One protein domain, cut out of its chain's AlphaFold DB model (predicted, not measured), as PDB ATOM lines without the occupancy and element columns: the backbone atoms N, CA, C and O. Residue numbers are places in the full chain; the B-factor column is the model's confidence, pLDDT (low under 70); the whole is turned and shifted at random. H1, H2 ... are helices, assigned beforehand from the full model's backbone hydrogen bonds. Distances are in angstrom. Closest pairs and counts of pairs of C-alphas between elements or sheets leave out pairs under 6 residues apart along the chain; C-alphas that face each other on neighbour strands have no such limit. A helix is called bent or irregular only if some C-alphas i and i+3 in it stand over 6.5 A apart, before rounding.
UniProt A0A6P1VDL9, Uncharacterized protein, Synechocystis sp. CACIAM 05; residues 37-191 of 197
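AT A GLANCE: This is residues 37 to 191 of the 197 residues of an uncharacterized protein of Synechocystis sp. CACIAM 05 (UniProt A0A6P1VDL9). A long kinked helix, H1, crosses a hairpin of H5 and H6, and H2 folds back across its later part. From H2 the chain makes a wide, open loop through H3 and H4 back to H5; residues 101 to 112, 115 to 121 and 124 to 132 stick out. The printed part has 155 residues, with six named helices, H1 to H6 in order, and no named strand: all helix. It is loose, with a radius of gyration of the C-alphas of 18.9 A and spans of 50 by 45 by 26 A.

IN THESE COORDINATES: H1, residues 37 to 70, begins at C-alpha 37 (-2.550, -3.532, -29.644) and is 48.9 A long. It has a kink of 40 degrees near residue 59; it is neither bent nor irregular, but only just: C-alphas 56 and 59 are 6.3 A apart. H2 is residues 77 to 98, 31.3 A; H3, 104 to 113, 13.6 A; H4, 117 to 136, 28.9 A; H5, 138 to 160, 32.6 A. H6, residues 165 to 190, is 37.9 A long and ends at C-alpha 190 (10.724, -17.449, -49.100).

HOW THE PARTS SIT: H1 is the hub, touching three helices, and the packing is mostly crossed, with helices that touch at steep tilts. Its residues 53 to 65 touch H2, closest C-alphas Ser 61 and Leu 81, 6.0 A, at 45 degrees, opposite ways. Its residues 42 to 55 touch H6, closest C-alphas Val 47 and Gly 183, 4.1 A, at 59 degrees, the same way. Its residues 38 to 49 touch H5, closest C-alphas Val 42 and Ala 150, 5.0 A. H5 and H6 touch as a helical hairpin, closest C-alphas Leu 158 and Ser 168, 5.6 A. H4 is close to H5 but not clearly touching, about perpendicular at 77 degrees, closest C-alphas Ala 134 and Phe 141, 5.9 A. H3 is apart from H1, H2, H5 and H6. Every O i to N i+4 pair is within hydrogen-bond range in H2, H3 and H4; H1 has 27 of 30, H5 18 of 19, H6 21 of 22.

THE WHOLE: The two C-alphas farthest apart, Glu 117 and Ser 189, are 55.8 A apart. The printed part has no cut and no long link. Mean pLDDT of the printed part is 71.8; 57 residues are under 70, among them 93 to 116 and 162 to 170.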
ATOM      1  N   LEU A  37      -3.978  -3.308 -29.917       70.69
ATOM      2  CA  LEU A  37      -2.550  -3.532 -29.644       70.69
ATOM      3  C   LEU A  37      -2.296  -4.957 -29.151       70.69
ATOM      4  O   LEU A  37      -1.362  -5.613 -29.602       70.69
ATOM      5  N   SER A  38      -3.138  -5.436 -28.232       73.19
ATOM      6  CA  SER A  38      -3.045  -6.789 -27.686       73.19
ATOM      7  C   SER A  38      -3.229  -7.831 -28.785       73.19
ATOM      8  O   SER A  38      -2.447  -8.774 -28.882       73.19
ATOM      9  N   LEU A  39      -4.206  -7.612 -29.665       73.00
ATOM     10  CA  LEU A  39      -4.514  -8.489 -30.792       73.00
ATOM     11  C   LEU A  39      -3.379  -8.496 -31.831       73.00
ATOM     12  O   LEU A  39      -2.964  -9.564 -32.279       73.00
ATOM     13  N   ALA A  40      -2.800  -7.332 -32.140       78.44
ATOM     14  CA  ALA A  40      -1.612  -7.239 -32.986       78.44
ATOM     15  C   ALA A  40      -0.410  -7.981 -32.375       78.44
ATOM     16  O   ALA A  40       0.293  -8.697 -33.087       78.44
ATOM     17  N   LEU A  41      -0.211  -7.875 -31.056       78.69
ATOM     18  CA  LEU A  41       0.844  -8.598 -30.345       78.69
ATOM     19  C   LEU A  41       0.660 -10.121 -30.458       78.69
ATOM     20  O   LEU A  41       1.635 -10.834 -30.689       78.69
ATOM     21  N   VAL A  42      -0.583 -10.611 -30.349       79.69
ATOM     22  CA  VAL A  42      -0.906 -12.032 -30.569       79.69
ATOM     23  C   VAL A  42      -0.527 -12.457 -31.980       79.69
ATOM     24  O   VAL A  42       0.186 -13.444 -32.144       79.69
ATOM     25  N   ILE A  43      -0.941 -11.697 -32.996       78.62
ATOM     26  CA  ILE A  43      -0.653 -12.035 -34.394       78.62
ATOM     27  C   ILE A  43       0.859 -12.100 -34.626       78.62
ATOM     28  O   ILE A  43       1.354 -13.101 -35.138       78.62
ATOM     29  N   VAL A  44       1.610 -11.080 -34.201       79.56
ATOM     30  CA  VAL A  44       3.067 -11.030 -34.398       79.56
ATOM     31  C   VAL A  44       3.770 -12.179 -33.672       79.56
ATOM     32  O   VAL A  44       4.634 -12.826 -34.263       79.56
ATOM     33  N   ALA A  45       3.385 -12.481 -32.427       84.06
ATOM     34  CA  ALA A  45       3.983 -13.574 -31.662       84.06
ATOM     35  C   ALA A  45       3.745 -14.940 -32.325       84.06
ATOM     36  O   ALA A  45       4.675 -15.738 -32.446       84.06
ATOM     37  N   TYR A  46       2.523 -15.196 -32.802       79.25
ATOM     38  CA  TYR A  46       2.170 -16.459 -33.454       79.25
ATOM     39  C   TYR A  46       2.781 -16.596 -34.857       79.25
ATOM     40  O   TYR A  46       3.226 -17.687 -35.210       79.25
ATOM     41  N   VAL A  47       2.876 -15.506 -35.629       81.50
ATOM     42  CA  VAL A  47       3.576 -15.485 -36.929       81.50
ATOM     43  C   VAL A  47       5.069 -15.765 -36.741       81.50
ATOM     44  O   VAL A  47       5.619 -16.644 -37.404       81.50
ATOM     45  N   ALA A  48       5.726 -15.059 -35.812       78.69
ATOM     46  CA  ALA A  48       7.151 -15.243 -35.532       78.69
ATOM     47  C   ALA A  48       7.458 -16.665 -35.037       78.69
ATOM     48  O   ALA A  48       8.475 -17.255 -35.407       78.69
ATOM     49  N   PHE A  49       6.559 -17.238 -34.233       77.62
ATOM     50  CA  PHE A  49       6.677 -18.621 -33.792       77.62
ATOM     51  C   PHE A  49       6.482 -19.623 -34.939       77.62
ATOM     52  O   PHE A  49       7.261 -20.567 -35.047       77.62
ATOM     53  N   GLY A  50       5.492 -19.407 -35.816       76.88
ATOM     54  CA  GLY A  50       5.262 -20.242 -36.999       76.88
ATOM     55  C   GLY A  50       6.479 -20.294 -37.923       76.88
ATOM     56  O   GLY A  50       6.883 -21.374 -38.346       76.88
ATOM     57  N   TRP A  51       7.130 -19.147 -38.136       73.75
ATOM     58  CA  TRP A  51       8.382 -19.069 -38.890       73.75
ATOM     59  C   TRP A  51       9.518 -19.857 -38.223       73.75
ATOM     60  O   TRP A  51      10.172 -20.675 -38.868       73.75
ATOM     61  N   ARG A  52       9.743 -19.653 -36.915       75.12
ATOM     62  CA  ARG A  52      10.800 -20.365 -36.172       75.12
ATOM     63  C   ARG A  52      10.593 -21.874 -36.146       75.12
ATOM     64  O   ARG A  52      11.562 -22.629 -36.173       75.12
ATOM     65  N   LEU A  53       9.342 -22.318 -36.076       75.44
ATOM     66  CA  LEU A  53       9.020 -23.733 -36.143       75.44
ATOM     67  C   LEU A  53       9.290 -24.299 -37.538       75.44
ATOM     68  O   LEU A  53       9.858 -25.383 -37.637       75.44
ATOM     69  N   ALA A  54       8.916 -23.578 -38.597       72.69
ATOM     70  CA  ALA A  54       9.166 -24.009 -39.968       72.69
ATOM     71  C   ALA A  54      10.672 -24.195 -40.224       72.69
ATOM     72  O   ALA A  54      11.077 -25.233 -40.746       72.69
ATOM     73  N   GLU A  55      11.503 -23.271 -39.736       72.88
ATOM     74  CA  GLU A  55      12.965 -23.383 -39.776       72.88
ATOM     75  C   GLU A  55      13.480 -24.616 -39.003       72.88
ATOM     76  O   GLU A  55      14.263 -25.404 -39.533       72.88
ATOM     77  N   ALA A  56      12.987 -24.846 -37.780       70.75
ATOM     78  CA  ALA A  56      13.376 -25.999 -36.961       70.75
ATOM     79  C   ALA A  56      12.849 -27.347 -37.497       70.75
ATOM     80  O   ALA A  56      13.430 -28.399 -37.223       70.75
ATOM     81  N   SER A  57      11.765 -27.334 -38.276       66.31
ATOM     82  CA  SER A  57      11.129 -28.545 -38.806       66.31
ATOM     83  C   SER A  57      11.948 -29.223 -39.905       66.31
ATOM     84  O   SER A  57      11.861 -30.440 -40.058       66.31
ATOM     85  N   VAL A  58      12.781 -28.470 -40.633       67.06
ATOM     86  CA  VAL A  58      13.614 -28.992 -41.725       67.06
ATOM     87  C   VAL A  58      14.641 -30.022 -41.219       67.06
ATOM     88  O   VAL A  58      14.554 -31.172 -41.656       67.06
ATOM     89  N   PRO A  59      15.544 -29.707 -40.266       68.94
ATOM     90  CA  PRO A  59      16.523 -30.678 -39.761       68.94
ATOM     91  C   PRO A  59      15.881 -31.829 -38.970       68.94
ATOM     92  O   PRO A  59      16.395 -32.949 -38.956       68.94
ATOM     93  N   TRP A  60      14.738 -31.587 -38.321       66.56
ATOM     94  CA  TRP A  60      13.989 -32.655 -37.661       66.56
ATOM     95  C   TRP A  60      13.355 -33.608 -38.667       66.56
ATOM     96  O   TRP A  60      13.435 -34.815 -38.469       66.56
ATOM     97  N   SER A  61      12.790 -33.103 -39.768       67.12
ATOM     98  CA  SER A  61      12.200 -33.952 -40.808       67.12
ATOM     99  C   SER A  61      13.218 -34.928 -41.398       67.12
ATOM    100  O   SER A  61      12.889 -36.096 -41.587       67.12
ATOM    101  N   THR A  62      14.467 -34.491 -41.600       70.12
ATOM    102  CA  THR A  62      15.549 -35.348 -42.101       70.12
ATOM    103  C   THR A  62      15.964 -36.405 -41.079       70.12
ATOM    104  O   THR A  62      16.053 -37.576 -41.434       70.12
ATOM    105  N   MET A  63      16.112 -36.040 -39.796       69.50
ATOM    106  CA  MET A  63      16.410 -37.015 -38.734       69.50
ATOM    107  C   MET A  63      15.291 -38.049 -38.555       69.50
ATOM    108  O   MET A  63      15.560 -39.239 -38.400       69.50
ATOM    109  N   PHE A  64      14.029 -37.610 -38.587       67.88
ATOM    110  CA  PHE A  64      12.882 -38.509 -38.487       67.88
ATOM    111  C   PHE A  64      12.776 -39.423 -39.704       67.88
ATOM    112  O   PHE A  64      12.497 -40.605 -39.534       67.88
ATOM    113  N   HIS A  65      13.033 -38.917 -40.912       65.12
ATOM    114  CA  HIS A  65      13.000 -39.728 -42.126       65.12
ATOM    115  C   HIS A  65      14.033 -40.869 -42.082       65.12
ATOM    116  O   HIS A  65      13.708 -42.002 -42.430       65.12
ATOM    117  N   GLU A  66      15.241 -40.610 -41.572       69.94
ATOM    118  CA  GLU A  66      16.265 -41.646 -41.370       69.94
ATOM    119  C   GLU A  66      15.851 -42.683 -40.314       69.94
ATOM    120  O   GLU A  66      15.988 -43.887 -40.536       69.94
ATOM    121  N   HIS A  67      15.279 -42.237 -39.191       75.31
ATOM    122  CA  HIS A  67      14.800 -43.137 -38.138       75.31
ATOM    123  C   HIS A  67      13.617 -44.010 -38.596       75.31
ATOM    124  O   HIS A  67      13.557 -45.196 -38.273       75.31
ATOM    125  N   LEU A  68      12.694 -43.438 -39.377       66.25
ATOM    126  CA  LEU A  68      11.497 -44.112 -39.893       66.25
ATOM    127  C   LEU A  68      11.824 -45.095 -41.028       66.25
ATOM    128  O   LEU A  68      11.228 -46.172 -41.079       66.25
ATOM    129  N   LYS A  69      12.837 -44.797 -41.859       62.78
ATOM    130  CA  LYS A  69      13.413 -45.771 -42.804       62.78
ATOM    131  C   LYS A  69      13.960 -47.004 -42.088       62.78
ATOM    132  O   LYS A  69      13.751 -48.120 -42.558       62.78
ATOM    133  N   GLY A  70      14.605 -46.815 -40.934       68.56
ATOM    134  CA  GLY A  70      15.078 -47.917 -40.091       68.56
ATOM    135  C   GLY A  70      13.956 -48.832 -39.584       68.56
ATOM    136  O   GLY A  70      14.199 -49.998 -39.292       68.56
ATOM    137  N   TRP A  71      12.723 -48.326 -39.524       72.00
ATOM    138  CA  TRP A  71      11.526 -49.048 -39.083       72.00
ATOM    139  C   TRP A  71      10.660 -49.579 -40.244       72.00
ATOM    140  O   TRP A  71       9.532 -50.003 -40.012       72.00
ATOM    141  N   GLN A  72      11.175 -49.582 -41.483       61.59
ATOM    142  CA  GLN A  72      10.464 -50.001 -42.706       61.59
ATOM    143  C   GLN A  72       9.187 -49.201 -43.038       61.59
ATOM    144  O   GLN A  72       8.333 -49.680 -43.782       61.59
ATOM    145  N   ILE A  73       9.047 -47.969 -42.534       65.56
ATOM    146  CA  ILE A  73       7.906 -47.104 -42.864       65.56
ATOM    147  C   ILE A  73       8.369 -46.035 -43.863       65.56
ATOM    148  O   ILE A  73       8.996 -45.045 -43.488       65.56
ATOM    149  N   GLU A  74       8.054 -46.224 -45.147       64.12
ATOM    150  CA  GLU A  74       8.311 -45.230 -46.198       64.12
ATOM    151  C   GLU A  74       7.267 -44.106 -46.137       64.12
ATOM    152  O   GLU A  74       6.222 -44.150 -46.782       64.12
ATOM    153  N   LEU A  75       7.533 -43.086 -45.320       64.94
ATOM    154  CA  LEU A  75       6.753 -41.849 -45.310       64.94
ATOM    155  C   LEU A  75       7.435 -40.795 -46.181       64.94
ATOM    156  O   LEU A  75       8.605 -40.467 -45.972       64.94
ATOM    157  N   ASP A  76       6.678 -40.238 -47.128       71.38
ATOM    158  CA  ASP A  76       7.126 -39.118 -47.955       71.38
ATOM    159  C   ASP A  76       7.509 -37.908 -47.081       71.38
ATOM    160  O   ASP A  76       6.839 -37.584 -46.091       71.38
ATOM    161  N   GLN A  77       8.590 -37.219 -47.451       64.94
ATOM    162  CA  GLN A  77       9.172 -36.123 -46.670       64.94
ATOM    163  C   GLN A  77       8.187 -34.954 -46.506       64.94
ATOM    164  O   GLN A  77       8.170 -34.289 -45.467       64.94
ATOM    165  N   ARG A  78       7.296 -34.751 -47.487       65.75
ATOM    166  CA  ARG A  78       6.206 -33.764 -47.416       65.75
ATOM    167  C   ARG A  78       5.181 -34.113 -46.335       65.75
ATOM    168  O   ARG A  78       4.716 -33.222 -45.624       65.75
ATOM    169  N   THR A  79       4.866 -35.395 -46.172       67.88
ATOM    170  CA  THR A  79       3.906 -35.884 -45.173       67.88
ATOM    171  C   THR A  79       4.470 -35.772 -43.760       67.88
ATOM    172  O   THR A  79       3.758 -35.351 -42.850       67.88
ATOM    173  N   ILE A  80       5.765 -36.062 -43.576       67.25
ATOM    174  CA  ILE A  80       6.460 -35.894 -42.285       67.25
ATOM    175  C   ILE A  80       6.461 -34.417 -41.871       67.25
ATOM    176  O   ILE A  80       6.131 -34.084 -40.731       67.25
ATOM    177  N   LEU A  81       6.766 -33.518 -42.808       68.19
ATOM    178  CA  LEU A  81       6.752 -32.076 -42.573       68.19
ATOM    179  C   LEU A  81       5.351 -31.577 -42.176       68.19
ATOM    180  O   LEU A  81       5.212 -30.840 -41.197       68.19
ATOM    181  N   ALA A  82       4.309 -32.004 -42.899       70.94
ATOM    182  CA  ALA A  82       2.924 -31.646 -42.593       70.94
ATOM    183  C   ALA A  82       2.486 -32.178 -41.218       70.94
ATOM    184  O   ALA A  82       1.871 -31.443 -40.444       70.94
ATOM    185  N   LEU A  83       2.861 -33.416 -40.875       75.62
ATOM    186  CA  LEU A  83       2.565 -34.018 -39.574       75.62
ATOM    187  C   LEU A  83       3.189 -33.236 -38.414       75.62
ATOM    188  O   LEU A  83       2.496 -32.987 -37.431       75.62
ATOM    189  N   ILE A  84       4.445 -32.787 -38.528       75.31
ATOM    190  CA  ILE A  84       5.115 -31.995 -37.476       75.31
ATOM    191  C   ILE A  84       4.383 -30.665 -37.230       75.31
ATOM    192  O   ILE A  84       4.187 -30.258 -36.078       75.31
ATOM    193  N   HIS A  85       3.933 -30.000 -38.299       71.62
ATOM    194  CA  HIS A  85       3.198 -28.737 -38.193       71.62
ATOM    195  C   HIS A  85       1.792 -28.936 -37.613       71.62
ATOM    196  O   HIS A  85       1.399 -28.191 -36.714       71.62
ATOM    197  N   ILE A  86       1.060 -29.963 -38.063       76.56
ATOM    198  CA  ILE A  86      -0.263 -30.316 -37.522       76.56
ATOM    199  C   ILE A  86      -0.147 -30.689 -36.041       76.56
ATOM    200  O   ILE A  86      -0.934 -30.211 -35.226       76.56
ATOM    201  N   PHE A  87       0.859 -31.486 -35.675       74.81
ATOM    202  CA  PHE A  87       1.100 -31.892 -34.294       74.81
ATOM    203  C   PHE A  87       1.415 -30.689 -33.399       74.81
ATOM    204  O   PHE A  87       0.863 -30.560 -32.310       74.81
ATOM    205  N   THR A  88       2.236 -29.752 -33.876       72.62
ATOM    206  CA  THR A  88       2.548 -28.538 -33.111       72.62
ATOM    207  C   THR A  88       1.328 -27.632 -32.947       72.62
ATOM    208  O   THR A  88       1.053 -27.170 -31.838       72.62
ATOM    209  N   LEU A  89       0.548 -27.422 -34.012       73.38
ATOM    210  CA  LEU A  89      -0.703 -26.662 -33.944       73.38
ATOM    211  C   LEU A  89      -1.693 -27.311 -32.968       73.38
ATOM    212  O   LEU A  89      -2.339 -26.614 -32.178       73.38
ATOM    213  N   PHE A  90      -1.762 -28.642 -32.965       74.88
ATOM    214  CA  PHE A  90      -2.569 -29.401 -32.020       74.88
ATOM    215  C   PHE A  90      -2.118 -29.172 -30.572       74.88
ATOM    216  O   PHE A  90      -2.950 -28.826 -29.738       74.88
ATOM    217  N   ILE A  91      -0.817 -29.260 -30.271       71.00
ATOM    218  CA  ILE A  91      -0.271 -29.009 -28.924       71.00
ATOM    219  C   ILE A  91      -0.551 -27.577 -28.449       71.00
ATOM    220  O   ILE A  91      -0.948 -27.383 -27.298       71.00
ATOM    221  N   ILE A  92      -0.394 -26.571 -29.312       71.31
ATOM    222  CA  ILE A  92      -0.661 -25.164 -28.965       71.31
ATOM    223  C   ILE A  92      -2.149 -24.952 -28.665       71.31
ATOM    224  O   ILE A  92      -2.509 -24.305 -27.675       71.31
ATOM    225  N   THR A  93      -3.019 -25.530 -29.492       67.31
ATOM    226  CA  THR A  93      -4.474 -25.451 -29.316       67.31
ATOM    227  C   THR A  93      -4.902 -26.171 -28.037       67.31
ATOM    228  O   THR A  93      -5.633 -25.600 -27.228       67.31
ATOM    229  N   LEU A  94      -4.382 -27.379 -27.796       68.38
ATOM    230  CA  LEU A  94      -4.636 -28.170 -26.591       68.38
ATOM    231  C   LEU A  94      -4.140 -27.440 -25.343       68.38
ATOM    232  O   LEU A  94      -4.866 -27.367 -24.362       68.38
ATOM    233  N   THR A  95      -2.965 -26.812 -25.393       65.38
ATOM    234  CA  THR A  95      -2.456 -26.009 -24.275       65.38
ATOM    235  C   THR A  95      -3.364 -24.811 -23.998       65.38
ATOM    236  O   THR A  95      -3.748 -24.584 -22.854       65.38
ATOM    237  N   THR A  96      -3.803 -24.096 -25.036       68.56
ATOM    238  CA  THR A  96      -4.746 -22.968 -24.909       68.56
ATOM    239  C   THR A  96      -6.096 -23.411 -24.318       68.56
ATOM    240  O   THR A  96      -6.674 -22.714 -23.479       68.56
ATOM    241  N   LEU A  97      -6.581 -24.598 -24.700       67.00
ATOM    242  CA  LEU A  97      -7.781 -25.233 -24.145       67.00
ATOM    243  C   LEU A  97      -7.574 -25.672 -22.685       67.00
ATOM    244  O   LEU A  97      -8.420 -25.379 -21.842       67.00
ATOM    245  N   ALA A  98      -6.438 -26.294 -22.368       63.56
ATOM    246  CA  ALA A  98      -6.077 -26.781 -21.034       63.56
ATOM    247  C   ALA A  98      -5.902 -25.640 -20.018       63.56
ATOM    248  O   ALA A  98      -6.270 -25.768 -18.851       63.56
ATOM    249  N   LEU A  99      -5.406 -24.491 -20.469       58.19
ATOM    250  CA  LEU A  99      -5.330 -23.262 -19.672       58.19
ATOM    251  C   LEU A  99      -6.696 -22.598 -19.475       58.19
ATOM    252  O   LEU A  99      -6.871 -21.768 -18.584       58.19
ATOM    253  N   THR A 100      -7.663 -22.935 -20.328       59.69
ATOM    254  CA  THR A 100      -9.019 -22.392 -20.279       59.69
ATOM    255  C   THR A 100      -9.976 -23.261 -19.470       59.69
ATOM    256  O   THR A 100     -10.966 -22.740 -18.941       59.69
ATOM    257  N   THR A 101      -9.682 -24.555 -19.319       50.53
ATOM    258  CA  THR A 101     -10.325 -25.374 -18.292       50.53
ATOM    259  C   THR A 101     -10.170 -24.690 -16.938       50.53
ATOM    260  O   THR A 101      -9.100 -24.155 -16.634       50.53
ATOM    261  N   PRO A 102     -11.246 -24.631 -16.140       43.94
ATOM    262  CA  PRO A 102     -11.256 -23.786 -14.975       43.94
ATOM    263  C   PRO A 102     -10.129 -24.201 -14.029       43.94
ATOM    264  O   PRO A 102      -9.839 -25.382 -13.826       43.94
ATOM    265  N   ILE A 103      -9.549 -23.179 -13.405       50.97
ATOM    266  CA  ILE A 103      -8.628 -23.198 -12.256       50.97
ATOM    267  C   ILE A 103      -9.105 -24.151 -11.126       50.97
ATOM    268  O   ILE A 103      -8.369 -24.439 -10.191       50.97
ATOM    269  N   THR A 104     -10.298 -24.740 -11.233       46.38
ATOM    270  CA  THR A 104     -10.781 -25.889 -10.460       46.38
ATOM    271  C   THR A 104      -9.901 -27.142 -10.559       46.38
ATOM    272  O   THR A 104      -9.878 -27.926  -9.614       46.38
ATOM    273  N   LEU A 105      -9.133 -27.347 -11.641       49.00
ATOM    274  CA  LEU A 105      -8.081 -28.379 -11.639       49.00
ATOM    275  C   LEU A 105      -6.923 -27.992 -10.718       49.00
ATOM    276  O   LEU A 105      -6.334 -28.864 -10.094       49.00
ATOM    277  N   MET A 106      -6.628 -26.699 -10.575       51.12
ATOM    278  CA  MET A 106      -5.602 -26.221  -9.652       51.12
ATOM    279  C   MET A 106      -6.015 -26.505  -8.206       51.12
ATOM    280  O   MET A 106      -5.213 -27.027  -7.446       51.12
ATOM    281  N   THR A 107      -7.279 -26.279  -7.834       53.72
ATOM    282  CA  THR A 107      -7.750 -26.603  -6.476       53.72
ATOM    283  C   THR A 107      -7.872 -28.107  -6.224       53.72
ATOM    284  O   THR A 107      -7.562 -28.547  -5.120       53.72
ATOM    285  N   TYR A 108      -8.243 -28.918  -7.221       53.16
ATOM    286  CA  TYR A 108      -8.326 -30.376  -7.058       53.16
ATOM    287  C   TYR A 108      -6.952 -31.062  -7.064       53.16
ATOM    288  O   TYR A 108      -6.658 -31.867  -6.180       53.16
ATOM    289  N   VAL A 109      -6.084 -30.717  -8.021       57.25
ATOM    290  CA  VAL A 109      -4.729 -31.272  -8.111       57.25
ATOM    291  C   VAL A 109      -3.919 -30.829  -6.901       57.25
ATOM    292  O   VAL A 109      -3.402 -31.702  -6.222       57.25
ATOM    293  N   VAL A 110      -3.889 -29.537  -6.545       56.19
ATOM    294  CA  VAL A 110      -3.133 -29.041  -5.374       56.19
ATOM    295  C   VAL A 110      -3.748 -29.521  -4.056       56.19
ATOM    296  O   VAL A 110      -3.020 -29.990  -3.179       56.19
ATOM    297  N   GLY A 111      -5.079 -29.474  -3.917       55.53
ATOM    298  CA  GLY A 111      -5.778 -29.847  -2.682       55.53
ATOM    299  C   GLY A 111      -5.680 -31.335  -2.343       55.53
ATOM    300  O   GLY A 111      -5.632 -31.697  -1.167       55.53
ATOM    301  N   ASN A 112      -5.585 -32.201  -3.358       60.25
ATOM    302  CA  ASN A 112      -5.361 -33.629  -3.150       60.25
ATOM    303  C   ASN A 112      -3.864 -33.991  -3.183       60.25
ATOM    304  O   ASN A 112      -3.469 -34.983  -2.566       60.25
ATOM    305  N   TRP A 113      -3.006 -33.210  -3.858       53.38
ATOM    306  CA  TRP A 113      -1.563 -33.471  -3.883       53.38
ATOM    307  C   TRP A 113      -0.843 -33.158  -2.568       53.38
ATOM    308  O   TRP A 113       0.119 -33.841  -2.231       53.38
ATOM    309  N   ALA A 114      -1.295 -32.168  -1.803       53.59
ATOM    310  CA  ALA A 114      -0.559 -31.682  -0.632       53.59
ATOM    311  C   ALA A 114      -0.800 -32.469   0.676       53.59
ATOM    312  O   ALA A 114      -0.220 -32.132   1.702       53.59
ATOM    313  N   LYS A 115      -1.640 -33.515   0.678       60.06
ATOM    314  CA  LYS A 115      -2.008 -34.252   1.909       60.06
ATOM    315  C   LYS A 115      -0.979 -35.283   2.400       60.06
ATOM    316  O   LYS A 115      -1.127 -35.782   3.507       60.06
ATOM    317  N   SER A 116       0.014 -35.646   1.589       66.69
ATOM    318  CA  SER A 116       0.980 -36.711   1.899       66.69
ATOM    319  C   SER A 116       2.404 -36.157   1.871       66.69
ATOM    320  O   SER A 116       2.806 -35.561   0.873       66.69
ATOM    321  N   GLU A 117       3.180 -36.379   2.937       72.94
ATOM    322  CA  GLU A 117       4.567 -35.892   3.047       72.94
ATOM    323  C   GLU A 117       5.458 -36.378   1.896       72.94
ATOM    324  O   GLU A 117       6.204 -35.599   1.304       72.94
ATOM    325  N   LEU A 118       5.290 -37.635   1.479       73.25
ATOM    326  CA  LEU A 118       6.023 -38.222   0.356       73.25
ATOM    327  C   LEU A 118       5.659 -37.546  -0.974       73.25
ATOM    328  O   LEU A 118       6.509 -37.336  -1.834       73.25
ATOM    329  N   ARG A 119       4.402 -37.125  -1.135       69.44
ATOM    330  CA  ARG A 119       3.944 -36.425  -2.338       69.44
ATOM    331  C   ARG A 119       4.450 -34.979  -2.401       69.44
ATOM    332  O   ARG A 119       4.731 -34.495  -3.493       69.44
ATOM    333  N   SER A 120       4.632 -34.325  -1.253       75.00
ATOM    334  CA  SER A 120       5.303 -33.021  -1.163       75.00
ATOM    335  C   SER A 120       6.784 -33.124  -1.552       75.00
ATOM    336  O   SER A 120       7.256 -32.352  -2.389       75.00
ATOM    337  N   MET A 121       7.489 -34.146  -1.044       82.19
ATOM    338  CA  MET A 121       8.880 -34.424  -1.434       82.19
ATOM    339  C   MET A 121       9.002 -34.687  -2.941       82.19
ATOM    340  O   MET A 121       9.839 -34.086  -3.612       82.19
ATOM    341  N   VAL A 122       8.123 -35.526  -3.495       83.50
ATOM    342  CA  VAL A 122       8.082 -35.810  -4.937       83.50
ATOM    343  C   VAL A 122       7.766 -34.541  -5.733       83.50
ATOM    344  O   VAL A 122       8.457 -34.259  -6.706       83.50
ATOM    345  N   SER A 123       6.802 -33.724  -5.299       80.12
ATOM    346  CA  SER A 123       6.465 -32.447  -5.946       80.12
ATOM    347  C   SER A 123       7.674 -31.514  -6.032       80.12
ATOM    348  O   SER A 123       7.950 -30.974  -7.100       80.12
ATOM    349  N   MET A 124       8.450 -31.370  -4.954       88.38
ATOM    350  CA  MET A 124       9.644 -30.520  -4.951       88.38
ATOM    351  C   MET A 124      10.704 -31.005  -5.950       88.38
ATOM    352  O   MET A 124      11.255 -30.202  -6.702       88.38
ATOM    353  N   VAL A 125      10.945 -32.320  -6.017       89.38
ATOM    354  CA  VAL A 125      11.872 -32.914  -6.996       89.38
ATOM    355  C   VAL A 125      11.367 -32.703  -8.425       89.38
ATOM    356  O   VAL A 125      12.139 -32.294  -9.293       89.38
ATOM    357  N   PHE A 126      10.069 -32.907  -8.663       83.62
ATOM    358  CA  PHE A 126       9.438 -32.647  -9.959       83.62
ATOM    359  C   PHE A 126       9.577 -31.179 -10.378       83.62
ATOM    360  O   PHE A 126       9.956 -30.909 -11.515       83.62
ATOM    361  N   TRP A 127       9.329 -30.230  -9.472       83.44
ATOM    362  CA  TRP A 127       9.471 -28.798  -9.747       83.44
ATOM    363  C   TRP A 127      10.916 -28.401 -10.049       83.44
ATOM    364  O   TRP A 127      11.148 -27.665 -11.007       83.44
ATOM    365  N   CYS A 128      11.893 -28.927  -9.307       87.75
ATOM    366  CA  CYS A 128      13.308 -28.708  -9.606       87.75
ATOM    367  C   CYS A 128      13.701 -29.281 -10.973       87.75
ATOM    368  O   CYS A 128      14.413 -28.627 -11.733       87.75
ATOM    369  N   PHE A 129      13.208 -30.470 -11.321       85.00
ATOM    370  CA  PHE A 129      13.469 -31.071 -12.625       85.00
ATOM    371  C   PHE A 129      12.864 -30.241 -13.765       85.00
ATOM    372  O   PHE A 129      13.566 -29.902 -14.718       85.00
ATOM    373  N   ILE A 130      11.595 -29.838 -13.636       83.50
ATOM    374  CA  ILE A 130      10.919 -28.945 -14.590       83.50
ATOM    375  C   ILE A 130      11.690 -27.631 -14.734       83.50
ATOM    376  O   ILE A 130      11.886 -27.154 -15.849       83.50
ATOM    377  N   PHE A 131      12.168 -27.064 -13.626       82.75
ATOM    378  CA  PHE A 131      12.939 -25.826 -13.628       82.75
ATOM    379  C   PHE A 131      14.268 -25.970 -14.381       82.75
ATOM    380  O   PHE A 131      14.596 -25.133 -15.220       82.75
ATOM    381  N   VAL A 132      15.009 -27.059 -14.158       86.62
ATOM    382  CA  VAL A 132      16.250 -27.344 -14.899       86.62
ATOM    383  C   VAL A 132      15.972 -27.541 -16.389       86.62
ATOM    384  O   VAL A 132      16.705 -27.007 -17.222       86.62
ATOM    385  N   VAL A 133      14.899 -28.251 -16.748       79.38
ATOM    386  CA  VAL A 133      14.477 -28.412 -18.149       79.38
ATOM    387  C   VAL A 133      14.135 -27.054 -18.773       79.38
ATOM    388  O   VAL A 133      14.600 -26.761 -19.876       79.38
ATOM    389  N   ALA A 134      13.408 -26.195 -18.053       80.38
ATOM    390  CA  ALA A 134      13.072 -24.843 -18.500       80.38
ATOM    391  C   ALA A 134      14.324 -23.980 -18.731       80.38
ATOM    392  O   ALA A 134      14.411 -23.289 -19.746       80.38
ATOM    393  N   LEU A 135      15.326 -24.066 -17.847       80.69
ATOM    394  CA  LEU A 135      16.611 -23.378 -18.018       80.69
ATOM    395  C   LEU A 135      17.430 -23.946 -19.182       80.69
ATOM    396  O   LEU A 135      18.059 -23.194 -19.925       80.69
ATOM    397  N   ARG A 136      17.414 -25.267 -19.383       84.50
ATOM    398  CA  ARG A 136      18.142 -25.919 -20.479       84.50
ATOM    399  C   ARG A 136      17.563 -25.553 -21.847       84.50
ATOM    400  O   ARG A 136      18.317 -25.436 -22.809       84.50
ATOM    401  N   TRP A 137      16.248 -25.369 -21.931       74.50
ATOM    402  CA  TRP A 137      15.512 -25.091 -23.168       74.50
ATOM    403  C   TRP A 137      15.002 -23.644 -23.204       74.50
ATOM    404  O   TRP A 137      13.955 -23.361 -23.786       74.50
ATOM    405  N   PHE A 138      15.755 -22.719 -22.598       74.50
ATOM    406  CA  PHE A 138      15.341 -21.337 -22.337       74.50
ATOM    407  C   PHE A 138      14.753 -20.616 -23.561       74.50
ATOM    408  O   PHE A 138      13.718 -19.971 -23.445       74.50
ATOM    409  N   ASN A 139      15.341 -20.784 -24.750       70.50
ATOM    410  CA  ASN A 139      14.833 -20.176 -25.991       70.50
ATOM    411  C   ASN A 139      13.417 -20.645 -26.375       70.50
ATOM    412  O   ASN A 139      12.596 -19.858 -26.854       70.50
ATOM    413  N   TYR A 140      13.126 -21.929 -26.175       70.31
ATOM    414  CA  TYR A 140      11.802 -22.493 -26.434       70.31
ATOM    415  C   TYR A 140      10.832 -22.126 -25.310       70.31
ATOM    416  O   TYR A 140       9.679 -21.788 -25.572       70.31
ATOM    417  N   PHE A 141      11.316 -22.117 -24.066       73.88
ATOM    418  CA  PHE A 141      10.522 -21.769 -22.893       73.88
ATOM    419  C   PHE A 141      10.047 -20.308 -22.906       73.88
ATOM    420  O   PHE A 141       8.878 -20.041 -22.641       73.88
ATOM    421  N   THR A 142      10.903 -19.353 -23.280       78.62
ATOM    422  CA  THR A 142      10.509 -17.937 -23.398       78.62
ATOM    423  C   THR A 142       9.488 -17.727 -24.509       78.62
ATOM    424  O   THR A 142       8.528 -16.987 -24.317       78.62
ATOM    425  N   SER A 143       9.640 -18.424 -25.638       77.25
ATOM    426  CA  SER A 143       8.665 -18.398 -26.734       77.25
ATOM    427  C   SER A 143       7.309 -18.955 -26.287       77.25
ATOM    428  O   SER A 143       6.270 -18.375 -26.590       77.25
ATOM    429  N   PHE A 144       7.311 -20.036 -25.501       75.06
ATOM    430  CA  PHE A 144       6.102 -20.595 -24.901       75.06
ATOM    431  C   PHE A 144       5.418 -19.608 -23.943       75.06
ATOM    432  O   PHE A 144       4.219 -19.370 -24.068       75.06
ATOM    433  N   LEU A 145       6.172 -18.989 -23.026       77.88
ATOM    434  CA  LEU A 145       5.640 -17.972 -22.113       77.88
ATOM    435  C   LEU A 145       5.105 -16.744 -22.859       77.88
ATOM    436  O   LEU A 145       4.090 -16.181 -22.459       77.88
ATOM    437  N   LEU A 146       5.764 -16.345 -23.947       83.25
ATOM    438  CA  LEU A 146       5.338 -15.229 -24.787       83.25
ATOM    439  C   LEU A 146       4.009 -15.534 -25.489       83.25
ATOM    440  O   LEU A 146       3.097 -14.714 -25.435       83.25
ATOM    441  N   LEU A 147       3.876 -16.717 -26.101       80.81
ATOM    442  CA  LEU A 147       2.622 -17.169 -26.717       80.81
ATOM    443  C   LEU A 147       1.501 -17.267 -25.683       80.81
ATOM    444  O   LEU A 147       0.381 -16.826 -25.938       80.81
ATOM    445  N   LEU A 148       1.818 -17.798 -24.502       78.00
ATOM    446  CA  LEU A 148       0.895 -17.906 -23.382       78.00
ATOM    447  C   LEU A 148       0.392 -16.530 -22.931       78.00
ATOM    448  O   LEU A 148      -0.814 -16.313 -22.819       78.00
ATOM    449  N   ALA A 149       1.309 -15.591 -22.702       82.56
ATOM    450  CA  ALA A 149       0.980 -14.228 -22.307       82.56
ATOM    451  C   ALA A 149       0.137 -13.525 -23.381       82.56
ATOM    452  O   ALA A 149      -0.882 -12.912 -23.057       82.56
ATOM    453  N   ALA A 150       0.514 -13.670 -24.655       83.81
ATOM    454  CA  ALA A 150      -0.222 -13.108 -25.778       83.81
ATOM    455  C   ALA A 150      -1.648 -13.681 -25.870       83.81
ATOM    456  O   ALA A 150      -2.608 -12.921 -25.974       83.81
ATOM    457  N   ALA A 151      -1.813 -15.001 -25.745       80.06
ATOM    458  CA  ALA A 151      -3.122 -15.651 -25.772       80.06
ATOM    459  C   ALA A 151      -4.028 -15.201 -24.611       80.06
ATOM    460  O   ALA A 151      -5.207 -14.911 -24.822       80.06
ATOM    461  N   ILE A 152      -3.489 -15.094 -23.389       79.88
ATOM    462  CA  ILE A 152      -4.244 -14.599 -22.227       79.88
ATOM    463  C   ILE A 152      -4.674 -13.145 -22.448       79.88
ATOM    464  O   ILE A 152      -5.837 -12.811 -22.221       79.88
ATOM    465  N   LEU A 153      -3.762 -12.295 -22.928       81.50
ATOM    466  CA  LEU A 153      -4.041 -10.886 -23.193       81.50
ATOM    467  C   LEU A 153      -5.117 -10.718 -24.277       81.50
ATOM    468  O   LEU A 153      -6.095 -10.004 -24.059       81.50
ATOM    469  N   GLY A 154      -4.993 -11.436 -25.399       77.31
ATOM    470  CA  GLY A 154      -5.994 -11.444 -26.466       77.31
ATOM    471  C   GLY A 154      -7.360 -11.922 -25.969       77.31
ATOM    472  O   GLY A 154      -8.386 -11.336 -26.300       77.31
ATOM    473  N   ARG A 155      -7.400 -12.929 -25.089       76.38
ATOM    474  CA  ARG A 155      -8.656 -13.394 -24.488       76.38
ATOM    475  C   ARG A 155      -9.316 -12.341 -23.596       76.38
ATOM    476  O   ARG A 155     -10.539 -12.207 -23.638       76.38
ATOM    477  N   ILE A 156      -8.537 -11.635 -22.773       78.56
ATOM    478  CA  ILE A 156      -9.046 -10.563 -21.902       78.56
ATOM    479  C   ILE A 156      -9.652  -9.447 -22.758       78.56
ATOM    480  O   ILE A 156     -10.759  -8.999 -22.473       78.56
ATOM    481  N   GLU A 157      -8.986  -9.076 -23.851       78.50
ATOM    482  CA  GLU A 157      -9.481  -8.078 -24.802       78.50
ATOM    483  C   GLU A 157     -10.810  -8.489 -25.450       78.50
ATOM    484  O   GLU A 157     -11.795  -7.754 -25.416       78.50
ATOM    485  N   LEU A 158     -10.877  -9.715 -25.972       72.69
ATOM    486  CA  LEU A 158     -12.083 -10.256 -26.600       72.69
ATOM    487  C   LEU A 158     -13.257 -10.366 -25.613       72.69
ATOM    488  O   LEU A 158     -14.416 -10.243 -26.008       72.69
ATOM    489  N   ARG A 159     -12.969 -10.565 -24.321       72.31
ATOM    490  CA  ARG A 159     -13.978 -10.554 -23.257       72.31
ATOM    491  C   ARG A 159     -14.425  -9.134 -22.895       72.31
ATOM    492  O   ARG A 159     -15.605  -8.943 -22.611       72.31
ATOM    493  N   ASN A 160     -13.526  -8.150 -22.950       73.94
ATOM    494  CA  ASN A 160     -13.856  -6.733 -22.753       73.94
ATOM    495  C   ASN A 160     -14.782  -6.192 -23.855       73.94
ATOM    496  O   ASN A 160     -15.565  -5.284 -23.597       73.94
ATOM    497  N   LEU A 161     -14.759  -6.796 -25.049       71.56
ATOM    498  CA  LEU A 161     -15.691  -6.509 -26.149       71.56
ATOM    499  C   LEU A 161     -17.096  -7.116 -25.955       71.56
ATOM    500  O   LEU A 161     -17.943  -7.000 -26.837       71.56
ATOM    501  N   GLY A 162     -17.368  -7.761 -24.814       65.31
ATOM    502  CA  GLY A 162     -18.692  -8.288 -24.466       65.31
ATOM    503  C   GLY A 162     -19.015  -9.667 -25.051       65.31
ATOM    504  O   GLY A 162     -20.158 -10.111 -24.967       65.31
ATOM    505  N   MET A 163     -18.036 -10.372 -25.627       64.19
ATOM    506  CA  MET A 163     -18.265 -11.701 -26.201       64.19
ATOM    507  C   MET A 163     -18.337 -12.806 -25.139       64.19
ATOM    508  O   MET A 163     -17.620 -12.799 -24.134       64.19
ATOM    509  N   GLY A 164     -19.176 -13.813 -25.401       68.19
ATOM    510  CA  GLY A 164     -19.328 -14.983 -24.534       68.19
ATOM    511  C   GLY A 164     -18.042 -15.812 -24.389       68.19
ATOM    512  O   GLY A 164     -17.143 -15.785 -25.235       68.19
ATOM    513  N   GLN A 165     -17.955 -16.608 -23.317       66.25
ATOM    514  CA  GLN A 165     -16.762 -17.409 -22.991       66.25
ATOM    515  C   GLN A 165     -16.378 -18.402 -24.101       66.25
ATOM    516  O   GLN A 165     -15.194 -18.567 -24.371       66.25
ATOM    517  N   GLY A 166     -17.352 -19.029 -24.767       66.94
ATOM    518  CA  GLY A 166     -17.088 -19.929 -25.896       66.94
ATOM    519  C   GLY A 166     -16.713 -19.194 -27.187       66.94
ATOM    520  O   GLY A 166     -15.816 -19.625 -27.904       66.94
ATOM    521  N   GLN A 167     -17.351 -18.051 -27.461       67.38
ATOM    522  CA  GLN A 167     -17.117 -17.265 -28.680       67.38
ATOM    523  C   GLN A 167     -15.737 -16.602 -28.680       67.38
ATOM    524  O   GLN A 167     -15.036 -16.649 -29.686       67.38
ATOM    525  N   SER A 168     -15.312 -16.052 -27.536       67.94
ATOM    526  CA  SER A 168     -13.960 -15.499 -27.376       67.94
ATOM    527  C   SER A 168     -12.875 -16.553 -27.606       67.94
ATOM    528  O   SER A 168     -11.847 -16.242 -28.195       67.94
ATOM    529  N   LEU A 169     -13.114 -17.808 -27.210       68.81
ATOM    530  CA  LEU A 169     -12.176 -18.906 -27.446       68.81
ATOM    531  C   LEU A 169     -12.109 -19.320 -28.906       68.81
ATOM    532  O   LEU A 169     -11.015 -19.514 -29.424       68.81
ATOM    533  N   LEU A 170     -13.261 -19.441 -29.562       68.56
ATOM    534  CA  LEU A 170     -13.317 -19.793 -30.977       68.56
ATOM    535  C   LEU A 170     -12.642 -18.718 -31.829       68.56
ATOM    536  O   LEU A 170     -11.806 -19.038 -32.667       68.56
ATOM    537  N   LEU A 171     -12.934 -17.442 -31.562       73.50
ATOM    538  CA  LEU A 171     -12.320 -16.338 -32.292       73.50
ATOM    539  C   LEU A 171     -10.811 -16.264 -32.033       73.50
ATOM    540  O   LEU A 171     -10.039 -16.119 -32.977       73.50
ATOM    541  N   LEU A 172     -10.377 -16.428 -30.780       74.75
ATOM    542  CA  LEU A 172      -8.955 -16.455 -30.445       74.75
ATOM    543  C   LEU A 172      -8.240 -17.634 -31.117       74.75
ATOM    544  O   LEU A 172      -7.163 -17.447 -31.668       74.75
ATOM    545  N   ALA A 173      -8.845 -18.823 -31.136       73.19
ATOM    546  CA  ALA A 173      -8.286 -19.991 -31.813       73.19
ATOM    547  C   ALA A 173      -8.164 -19.772 -33.329       73.19
ATOM    548  O   ALA A 173      -7.143 -20.130 -33.915       73.19
ATOM    549  N   LEU A 174      -9.158 -19.133 -33.957       76.06
ATOM    550  CA  LEU A 174      -9.113 -18.783 -35.379       76.06
ATOM    551  C   LEU A 174      -8.029 -17.739 -35.682       76.06
ATOM    552  O   LEU A 174      -7.282 -17.891 -36.652       76.06
ATOM    553  N   ILE A 175      -7.895 -16.710 -34.843       76.25
ATOM    554  CA  ILE A 175      -6.855 -15.679 -34.980       76.25
ATOM    555  C   ILE A 175      -5.463 -16.301 -34.804       76.25
ATOM    556  O   ILE A 175      -4.592 -16.108 -35.646       76.25
ATOM    557  N   CYS A 176      -5.259 -17.101 -33.758       76.94
ATOM    558  CA  CYS A 176      -3.986 -17.774 -33.503       76.94
ATOM    559  C   CYS A 176      -3.633 -18.779 -34.609       76.94
ATOM    560  O   CYS A 176      -2.487 -18.827 -35.055       76.94
ATOM    561  N   GLY A 177      -4.613 -19.559 -35.075       72.94
ATOM    562  CA  GLY A 177      -4.429 -20.536 -36.147       72.94
ATOM    563  C   GLY A 177      -4.069 -19.880 -37.478       72.94
ATOM    564  O   GLY A 177      -3.124 -20.311 -38.136       72.94
ATOM    565  N   SER A 178      -4.764 -18.800 -37.846       77.88
ATOM    566  CA  SER A 178      -4.472 -18.045 -39.072       77.88
ATOM    567  C   SER A 178      -3.125 -17.319 -39.011       77.88
ATOM    568  O   SER A 178      -2.369 -17.374 -39.979       77.88
ATOM    569  N   ALA A 179      -2.770 -16.715 -37.872       79.19
ATOM    570  CA  ALA A 179      -1.465 -16.086 -37.665       79.19
ATOM    571  C   ALA A 179      -0.312 -17.102 -37.771       79.19
ATOM    572  O   ALA A 179       0.673 -16.864 -38.470       79.19
ATOM    573  N   PHE A 180      -0.456 -18.268 -37.139       76.12
ATOM    574  CA  PHE A 180       0.523 -19.348 -37.239       76.12
ATOM    575  C   PHE A 180       0.658 -19.872 -38.677       76.12
ATOM    576  O   PHE A 180       1.772 -19.968 -39.191       76.12
ATOM    577  N   ALA A 181      -0.463 -20.150 -39.353       76.50
ATOM    578  CA  ALA A 181      -0.463 -20.592 -40.746       76.50
ATOM    579  C   ALA A 181       0.181 -19.553 -41.677       76.50
ATOM    580  O   ALA A 181       0.935 -19.923 -42.575       76.50
ATOM    581  N   GLY A 182      -0.050 -18.261 -41.426       77.19
ATOM    582  CA  GLY A 182       0.593 -17.165 -42.147       77.19
ATOM    583  C   GLY A 182       2.115 -17.147 -41.977       77.19
ATOM    584  O   GLY A 182       2.828 -16.969 -42.961       77.19
ATOM    585  N   GLY A 183       2.619 -17.391 -40.762       77.31
ATOM    586  CA  GLY A 183       4.060 -17.501 -40.494       77.31
ATOM    587  C   GLY A 183       4.724 -18.713 -41.155       77.31
ATOM    588  O   GLY A 183       5.869 -18.639 -41.591       77.31
ATOM    589  N   VAL A 184       3.992 -19.820 -41.278       72.69
ATOM    590  CA  VAL A 184       4.459 -21.021 -41.983       72.69
ATOM    591  C   VAL A 184       4.447 -20.806 -43.500       72.69
ATOM    592  O   VAL A 184       5.413 -21.127 -44.189       72.69
ATOM    593  N   TYR A 185       3.370 -20.224 -44.033       73.75
ATOM    594  CA  TYR A 185       3.246 -19.933 -45.460       73.75
ATOM    595  C   TYR A 185       4.310 -18.941 -45.935       73.75
ATOM    596  O   TYR A 185       4.908 -19.141 -46.993       73.75
ATOM    597  N   SER A 186       4.592 -17.901 -45.143       76.56
ATOM    598  CA  SER A 186       5.636 -16.935 -45.481       76.56
ATOM    599  C   SER A 186       7.014 -17.591 -45.548       76.56
ATOM    600  O   SER A 186       7.787 -17.256 -46.445       76.56
ATOM    601  N   TYR A 187       7.301 -18.570 -44.684       72.44
ATOM    602  CA  TYR A 187       8.546 -19.331 -44.748       72.44
ATOM    603  C   TYR A 187       8.654 -20.135 -46.049       72.44
ATOM    604  O   TYR A 187       9.650 -20.012 -46.757       72.44
ATOM    605  N   PHE A 188       7.615 -20.892 -46.423       69.06
ATOM    606  CA  PHE A 188       7.623 -21.671 -47.670       69.06
ATOM    607  C   PHE A 188       7.647 -20.811 -48.935       69.06
ATOM    608  O   PHE A 188       8.201 -21.231 -49.948       69.06
ATOM    609  N   SER A 189       7.075 -19.607 -48.884       75.50
ATOM    610  CA  SER A 189       7.171 -18.648 -49.986       75.50
ATOM    611  C   SER A 189       8.589 -18.096 -50.158       75.50
ATOM    612  O   SER A 189       8.941 -17.697 -51.266       75.50
ATOM    613  N   TYR A 190       9.377 -18.025 -49.082       71.94
ATOM    614  CA  TYR A 190      10.724 -17.449 -49.100       71.94
ATOM    615  C   TYR A 190      11.816 -18.507 -49.310       71.94
ATOM    616  O   TYR A 190      12.804 -18.254 -49.995       71.94
ATOM    617  N   TYR A 191      11.612 -19.707 -48.764       66.69
ATOM    618  CA  TYR A 191      12.470 -20.874 -48.938       66.69
ATOM    619  C   TYR A 191      11.687 -21.977 -49.657       66.69
ATOM    620  O   TYR A 191      11.126 -22.864 -49.002       66.69
TER     621      TYR A 191